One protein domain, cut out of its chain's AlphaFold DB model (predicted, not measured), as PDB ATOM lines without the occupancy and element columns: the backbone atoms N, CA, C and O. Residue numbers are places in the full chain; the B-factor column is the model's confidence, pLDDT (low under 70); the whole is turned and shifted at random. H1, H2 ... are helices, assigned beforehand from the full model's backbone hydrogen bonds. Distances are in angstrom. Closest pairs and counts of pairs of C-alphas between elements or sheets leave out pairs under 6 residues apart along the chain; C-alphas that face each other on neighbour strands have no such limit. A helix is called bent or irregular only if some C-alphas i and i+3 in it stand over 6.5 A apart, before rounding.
ATOM      1  N   TYR A  38     193.320 284.246 154.224       61.97
ATOM      2  CA  TYR A  38     194.486 283.901 155.049       61.97
ATOM      3  C   TYR A  38     194.111 283.210 156.372       61.97
ATOM      4  O   TYR A  38     194.553 283.658 157.435       61.97
ATOM      5  N   PRO A  39     193.370 282.082 156.353       60.34
ATOM      6  CA  PRO A  39     193.031 281.346 157.575       60.34
ATOM      7  C   PRO A  39     194.281 280.855 158.327       60.34
ATOM      8  O   PRO A  39     194.255 280.685 159.542       60.34
ATOM      9  N   TYR A  40     195.411 280.702 157.621       62.34
ATOM     10  CA  TYR A  40     196.690 280.251 158.179       62.34
ATOM     11  C   TYR A  40     197.688 281.398 158.493       62.34
ATOM     12  O   TYR A  40     198.854 281.165 158.840       62.34
ATOM     13  N   GLY A  41     197.236 282.654 158.407       68.88
ATOM     14  CA  GLY A  41     198.055 283.858 158.573       68.88
ATOM     15  C   GLY A  41     198.940 284.195 157.362       68.88
ATOM     16  O   GLY A  41     198.989 283.466 156.376       68.88
ATOM     17  N   PHE A  42     199.652 285.325 157.446       76.12
ATOM     18  CA  PHE A  42     200.460 285.869 156.341       76.12
ATOM     19  C   PHE A  42     201.691 285.024 155.996       76.12
ATOM     20  O   PHE A  42     202.078 284.926 154.834       76.12
ATOM     21  N   CYS A  43     202.323 284.403 156.997       87.19
ATOM     22  CA  CYS A  43     203.510 283.588 156.774       87.19
ATOM     23  C   CYS A  43     203.152 282.109 156.638       87.19
ATOM     24  O   CYS A  43     202.516 281.524 157.517       87.19
ATOM     25  N   ARG A  44     203.628 281.506 155.548       88.19
ATOM     26  CA  ARG A  44     203.366 280.107 155.184       88.19
ATOM     27  C   ARG A  44     204.391 279.125 155.732       88.19
ATOM     28  O   ARG A  44     204.163 277.920 155.737       88.19
ATOM     29  N   HIS A  45     205.498 279.649 156.241       90.88
ATOM     30  CA  HIS A  45     206.603 278.884 156.795       90.88
ATOM     31  C   HIS A  45     206.513 278.789 158.321       90.88
ATOM     32  O   HIS A  45     206.013 279.696 158.987       90.88
ATOM     33  N   GLN A  46     207.051 277.700 158.877       91.56
ATOM     34  CA  GLN A  46     207.268 277.536 160.314       91.56
ATOM     35  C   GLN A  46     208.737 277.128 160.548       91.56
ATOM     36  O   GLN A  46     209.168 276.128 159.965       91.56
ATOM     37  N   PRO A  47     209.523 277.869 161.354       92.12
ATOM     38  CA  PRO A  47     209.196 279.162 161.972       92.12
ATOM     39  C   PRO A  47     208.856 280.246 160.928       92.12
ATOM     40  O   PRO A  47     209.159 280.084 159.743       92.12
ATOM     41  N   THR A  48     208.188 281.324 161.354       92.38
ATOM     42  CA  THR A  48     207.785 282.416 160.449       92.38
ATOM     43  C   THR A  48     209.009 283.090 159.827       92.38
ATOM     44  O   THR A  48     210.086 283.060 160.412       92.38
ATOM     45  N   CYS A  49     208.869 283.742 158.667       91.81
ATOM     46  CA  CYS A  49     209.986 284.418 157.992       91.81
ATOM     47  C   CYS A  49     210.679 285.450 158.895       91.81
ATOM     48  O   CYS A  49     211.898 285.555 158.865       91.81
ATOM     49  N   SER A  50     209.921 286.158 159.737       91.56
ATOM     50  CA  SER A  50     210.472 287.074 160.741       91.56
ATOM     51  C   SER A  50     211.332 286.357 161.781       91.56
ATOM     52  O   SER A  50     212.434 286.801 162.082       91.56
ATOM     53  N   GLU A  51     210.850 285.236 162.311       94.31
ATOM     54  CA  GLU A  51     211.539 284.479 163.353       94.31
ATOM     55  C   GLU A  51     212.757 283.737 162.792       94.31
ATOM     56  O   GLU A  51     213.827 283.754 163.389       94.31
ATOM     57  N   TYR A  52     212.637 283.192 161.581       95.00
ATOM     58  CA  TYR A  52     213.777 282.695 160.819       95.00
ATOM     59  C   TYR A  52     214.810 283.789 160.556       95.00
ATOM     60  O   TYR A  52     216.000 283.542 160.694       95.00
ATOM     61  N   GLY A  53     214.368 284.998 160.200       95.31
ATOM     62  CA  GLY A  53     215.254 286.139 160.000       95.31
ATOM     63  C   GLY A  53     216.066 286.449 161.248       95.31
ATOM     64  O   GLY A  53     217.282 286.572 161.155       95.31
ATOM     65  N   LYS A  54     215.425 286.485 162.421       96.44
ATOM     66  CA  LYS A  54     216.128 286.666 163.698       96.44
ATOM     67  C   LYS A  54     217.151 285.561 163.949       96.44
ATOM     68  O   LYS A  54     218.288 285.881 164.264       96.44
ATOM     69  N   GLN A  55     216.761 284.297 163.778       96.44
ATOM     70  CA  GLN A  55     217.647 283.146 163.994       96.44
ATOM     71  C   GLN A  55     218.861 283.205 163.065       96.44
ATOM     72  O   GLN A  55     219.995 283.179 163.515       96.44
ATOM     73  N   VAL A  56     218.638 283.382 161.765       96.44
ATOM     74  CA  VAL A  56     219.727 283.371 160.786       96.44
ATOM     75  C   VAL A  56     220.630 284.595 160.911       96.44
ATOM     76  O   VAL A  56     221.837 284.468 160.724       96.44
ATOM     77  N   ILE A  57     220.080 285.773 161.215       96.25
ATOM     78  CA  ILE A  57     220.895 286.970 161.456       96.25
ATOM     79  C   ILE A  57     221.697 286.815 162.755       96.25
ATOM     80  O   ILE A  57     222.852 287.233 162.782       96.25
ATOM     81  N   ALA A  58     221.130 286.196 163.795       96.31
ATOM     82  CA  ALA A  58     221.853 285.887 165.027       96.31
ATOM     83  C   ALA A  58     222.986 284.871 164.792       96.31
ATOM     84  O   ALA A  58     224.085 285.068 165.299       96.31
ATOM     85  N   ASP A  59     222.749 283.841 163.977       96.00
ATOM     86  CA  ASP A  59     223.711 282.757 163.743       96.00
ATOM     87  C   ASP A  59     224.808 283.121 162.728       96.00
ATOM     88  O   ASP A  59     225.961 282.725 162.876       96.00
ATOM     89  N   ARG A  60     224.452 283.823 161.643       94.50
ATOM     90  CA  ARG A  60     225.331 284.058 160.473       94.50
ATOM     91  C   ARG A  60     225.682 285.527 160.246       94.50
ATOM     92  O   ARG A  60     226.359 285.853 159.270       94.50
ATOM     93  N   GLY A  61     225.193 286.417 161.104       93.62
ATOM     94  CA  GLY A  61     225.292 287.858 160.910       93.62
ATOM     95  C   GLY A  61     224.437 288.365 159.744       93.62
ATOM     96  O   GLY A  61     223.828 287.609 158.982       93.62
ATOM     97  N   MET A  62     224.396 289.686 159.574       92.81
ATOM     98  CA  MET A  62     223.544 290.323 158.565       92.81
ATOM     99  C   MET A  62     223.969 289.978 157.128       92.81
ATOM    100  O   MET A  62     223.116 289.675 156.298       92.81
ATOM    101  N   ILE A  63     225.273 289.961 156.836       93.44
ATOM    102  CA  ILE A  63     225.794 289.741 155.475       93.44
ATOM    103  C   ILE A  63     225.523 288.305 155.000       93.44
ATOM    104  O   ILE A  63     225.062 288.101 153.880       93.44
ATOM    105  N   GLY A  64     225.748 287.308 155.862       92.00
ATOM    106  CA  GLY A  64     225.473 285.904 155.542       92.00
ATOM    107  C   GLY A  64     223.992 285.534 155.652       92.00
ATOM    108  O   GLY A  64     223.514 284.647 154.942       92.00
ATOM    109  N   GLY A  65     223.250 286.212 156.531       94.38
ATOM    110  CA  GLY A  65     221.860 285.885 156.822       94.38
ATOM    111  C   GLY A  65     220.821 286.552 155.927       94.38
ATOM    112  O   GLY A  65     219.803 285.931 155.612       94.38
ATOM    113  N   MET A  66     221.077 287.773 155.452       94.75
ATOM    114  CA  MET A  66     220.148 288.485 154.570       94.75
ATOM    115  C   MET A  66     219.810 287.750 153.270       94.75
ATOM    116  O   MET A  66     218.617 287.651 152.978       94.75
ATOM    117  N   PRO A  67     220.757 287.183 152.496       96.62
ATOM    118  CA  PRO A  67     220.390 286.476 151.267       96.62
ATOM    119  C   PRO A  67     219.486 285.260 151.538       96.62
ATOM    120  O   PRO A  67     218.575 284.977 150.759       96.62
ATOM    121  N   LEU A  68     219.671 284.573 152.671       95.31
ATOM    122  CA  LEU A  68     218.838 283.435 153.076       95.31
ATOM    123  C   LEU A  68     217.427 283.872 153.482       95.31
ATOM    124  O   LEU A  68     216.441 283.250 153.077       95.31
ATOM    125  N   LEU A  69     217.323 284.961 154.249       95.44
ATOM    126  CA  LEU A  69     216.045 285.552 154.628       95.44
ATOM    127  C   LEU A  69     215.273 286.045 153.398       95.44
ATOM    128  O   LEU A  69     214.096 285.722 153.259       95.44
ATOM    129  N   ILE A  70     215.933 286.766 152.486       94.75
ATOM    130  CA  ILE A  70     215.319 287.286 151.255       94.75
ATOM    131  C   ILE A  70     214.812 286.134 150.389       94.75
ATOM    132  O   ILE A  70     213.646 286.131 150.002       94.75
ATOM    133  N   LYS A  71     215.633 285.104 150.153       94.31
ATOM    134  CA  LYS A  71     215.212 283.907 149.407       94.31
ATOM    135  C   LYS A  71     213.970 283.257 150.029       94.31
ATOM    136  O   LYS A  71     213.065 282.813 149.317       94.31
ATOM    137  N   ARG A  72     213.888 283.222 151.361       93.56
ATOM    138  CA  ARG A  72     212.723 282.677 152.069       93.56
ATOM    139  C   ARG A  72     211.498 283.596 152.000       93.56
ATOM    140  O   ARG A  72     210.386 283.095 151.884       93.56
ATOM    141  N   LEU A  73     211.680 284.915 152.036       92.25
ATOM    142  CA  LEU A  73     210.596 285.890 151.875       92.25
ATOM    143  C   LEU A  73     209.991 285.834 150.473       92.25
ATOM    144  O   LEU A  73     208.773 285.784 150.352       92.25
ATOM    145  N   LEU A  74     210.823 285.756 149.431       91.44
ATOM    146  CA  LEU A  74     210.366 285.659 148.041       91.44
ATOM    147  C   LEU A  74     209.565 284.377 147.769       91.44
ATOM    148  O   LEU A  74     208.638 284.384 146.966       91.44
ATOM    149  N   SER A  75     209.874 283.284 148.472       89.00
ATOM    150  CA  SER A  75     209.076 282.049 148.400       89.00
ATOM    151  C   SER A  75     207.819 282.071 149.279       89.00
ATOM    152  O   SER A  75     207.046 281.120 149.252       89.00
ATOM    153  N   CYS A  76     207.593 283.122 150.072       88.50
ATOM    154  CA  CYS A  76     206.422 283.258 150.931       88.50
ATOM    155  C   CYS A  76     205.345 284.085 150.217       88.50
ATOM    156  O   CYS A  76     205.193 285.274 150.480       88.50
ATOM    157  N   HIS A  77     204.588 283.449 149.322       84.12
ATOM    158  CA  HIS A  77     203.525 284.101 148.554       84.12
ATOM    159  C   HIS A  77     202.148 283.469 148.837       84.12
ATOM    160  O   HIS A  77     202.066 282.311 149.261       84.12
ATOM    161  N   PRO A  78     201.035 284.186 148.581       81.06
ATOM    162  CA  PRO A  78     199.675 283.687 148.783       81.06
ATOM    163  C   PRO A  78     199.261 282.522 147.864       81.06
ATOM    164  O   PRO A  78     198.173 281.966 148.031       81.06
ATOM    165  N   TRP A  79     200.148 282.044 146.993       80.62
ATOM    166  CA  TRP A  79     199.946 280.816 146.210       80.62
ATOM    167  C   TRP A  79     200.789 279.611 146.681       80.62
ATOM    168  O   TRP A  79     200.577 278.511 146.195       80.62
ATOM    169  N   THR A  80     201.705 279.758 147.650       81.25
ATOM    170  CA  THR A  80     202.496 278.632 148.197       81.25
ATOM    171  C   THR A  80     201.683 277.817 149.197       81.25
ATOM    172  O   THR A  80     201.123 278.401 150.104       81.25
ATOM    173  N   THR A  81     201.622 276.497 149.186       84.56
ATOM    174  CA  THR A  81     200.911 275.812 150.286       84.56
ATOM    175  C   THR A  81     201.575 276.108 151.651       84.56
ATOM    176  O   THR A  81     202.807 276.132 151.742       84.56
ATOM    177  N   PRO A  82     200.808 276.426 152.719       86.81
ATOM    178  CA  PRO A  82     201.380 276.562 154.056       86.81
ATOM    179  C   PRO A  82     202.014 275.239 154.479       86.81
ATOM    180  O   PRO A  82     201.480 274.169 154.189       86.81
ATOM    181  N   SER A  83     203.157 275.301 155.161       89.19
ATOM    182  CA  SER A  83     203.839 274.089 155.597       89.19
ATOM    183  C   SER A  83     202.994 273.333 156.622       89.19
ATOM    184  O   SER A  83     202.314 273.935 157.452       89.19
ATOM    185  N   GLU A  84     203.076 272.005 156.624       90.88
ATOM    186  CA  GLU A  84     202.365 271.165 157.596       90.88
ATOM    187  C   GLU A  84     202.648 271.612 159.042       90.88
ATOM    188  O   GLU A  84     201.740 271.810 159.848       90.88
ATOM    189  N   LYS A  85     203.917 271.927 159.339       91.50
ATOM    190  CA  LYS A  85     204.345 272.481 160.634       91.50
ATOM    191  C   LYS A  85     203.640 273.796 160.984       91.50
ATOM    192  O   LYS A  85     203.397 274.056 162.162       91.50
ATOM    193  N   ARG A  86     203.328 274.639 159.993       89.31
ATOM    194  CA  ARG A  86     202.589 275.894 160.188       89.31
ATOM    195  C   ARG A  86     201.132 275.622 160.538       89.31
ATOM    196  O   ARG A  86     200.629 276.232 161.477       89.31
ATOM    197  N   ILE A  87     200.491 274.691 159.834       88.81
ATOM    198  CA  ILE A  87     199.108 274.274 160.102       88.81
ATOM    199  C   ILE A  87     199.006 273.710 161.525       88.81
ATOM    200  O   ILE A  87     198.214 274.205 162.326       88.81
ATOM    201  N   LEU A  88     199.883 272.768 161.885       90.44
ATOM    202  CA  LEU A  88     199.935 272.178 163.226       90.44
ATOM    203  C   LEU A  88     200.145 273.231 164.325       90.44
ATOM    204  O   LEU A  88     199.507 273.168 165.374       90.44
ATOM    205  N   ALA A  89     201.013 274.219 164.094       87.81
ATOM    206  CA  ALA A  89     201.253 275.293 165.055       87.81
ATOM    207  C   ALA A  89     200.014 276.177 165.290       87.81
ATOM    208  O   ALA A  89     199.837 276.686 166.394       87.81
ATOM    209  N   ILE A  90     199.165 276.368 164.279       84.75
ATOM    210  CA  ILE A  90     197.928 277.156 164.391       84.75
ATOM    211  C   ILE A  90     196.849 276.359 165.116       84.75
ATOM    212  O   ILE A  90     196.230 276.885 166.036       84.75
ATOM    213  N   LEU A  91     196.676 275.084 164.761       88.75
ATOM    214  CA  LEU A  91     195.723 274.203 165.437       88.75
ATOM    215  C   LEU A  91     196.022 274.105 166.936       88.75
ATOM    216  O   LEU A  91     195.115 274.247 167.748       88.75
ATOM    217  N   LYS A  92     197.301 273.964 167.309       89.19
ATOM    218  CA  LYS A  92     197.721 273.961 168.719       89.19
ATOM    219  C   LYS A  92     197.387 275.262 169.451       89.19
ATOM    220  O   LYS A  92     196.977 275.199 170.599       89.19
ATOM    221  N   ARG A  93     197.534 276.422 168.799       83.50
ATOM    222  CA  ARG A  93     197.206 277.729 169.400       83.50
ATOM    223  C   ARG A  93     195.714 277.923 169.638       83.50
ATOM    224  O   ARG A  93     195.366 278.590 170.594       83.50
ATOM    225  N   ASN A  94     194.865 277.384 168.766       80.69
ATOM    226  CA  ASN A  94     193.412 277.510 168.895       80.69
ATOM    227  C   ASN A  94     192.812 276.502 169.889       80.69
ATOM    228  O   ASN A  94     191.656 276.644 170.268       80.69
ATOM    229  N   ALA A  95     193.567 275.461 170.250       81.88
ATOM    230  CA  ALA A  95     193.163 274.451 171.225       81.88
ATOM    231  C   ALA A  95     193.488 274.837 172.683       81.88
ATOM    232  O   ALA A  95     193.089 274.111 173.591       81.88
ATOM    233  N   GLN A  96     194.231 275.930 172.898       67.06
ATOM    234  CA  GLN A  96     194.533 276.517 174.210       67.06
ATOM    235  C   GLN A  96     193.604 277.694 174.489       67.06
ATOM    236  O   GLN A  96     193.247 277.863 175.674       67.06
TER     237      GLN A  96
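What this domain is: This is residues 38 to 96 of the 96 residues of an uncharacterized protein of Candidatus Peribacteria bacterium GW2011_GWB1_54_5 (UniProt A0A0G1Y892). One long helix, H1, folds back on itself so that its two arms, H1a and H1b, run side by side in opposite ways, and a shorter helix, H2, sits apart from both at the other end of the long axis. The link, residues 75 to 83, swings out from the end of H1b and folds back to H2, while the opening stretch, residues 38 to 48, leads from H2's end of the long axis to the start of H1a. The printed part has 59 residues with two named helices, H1 then H2, and no named strand; its class is all helix. It is only just loose, close to compact, with a radius of gyration of the C-alphas of 12.6 A, and its outline is flat, spanning 38 by 26 by 14 A.

Where its parts are: Look first at H1, residues 49 to 74, assigned as one helix by its hydrogen bonds but bent: C-alphas 59 and 62 are 9.2 A apart. Find C-alpha 49 at (209.986, 284.418, 157.992); from there arm H1a runs 15.0 A to residue 59. Arm H1b, residues 62 to 74, is 17.5 A long and irregular, with C-alphas 64 and 67 6.7 A apart. H2, residues 84 to 94, runs 15.8 A and ends at C-alpha 94, (193.412, 277.510, 168.895).

How they stand to each other: H1a and H1b touch, and their closest C-alphas, those of Ile 57 and Gly 65, are 4.9 A apart. They run opposite ways at a shallow tilt of 20 degrees. H2 is apart from H1a and from H1b. In H1a and H2 every O i to N i+4 pair is within hydrogen-bond range; in H1b 7 of 9 are.

The domain as a whole: Look to Ile 63 and Ala 95 for the two C-alphas farthest apart, 39.3 A. The printed part has no cut, and the link from H1 to H2, 9 residues, is short. Model confidence is under 70 at residues 38 to 41 and at residue 96, the chain's last; the mean pLDDT of the printed part is 88.2.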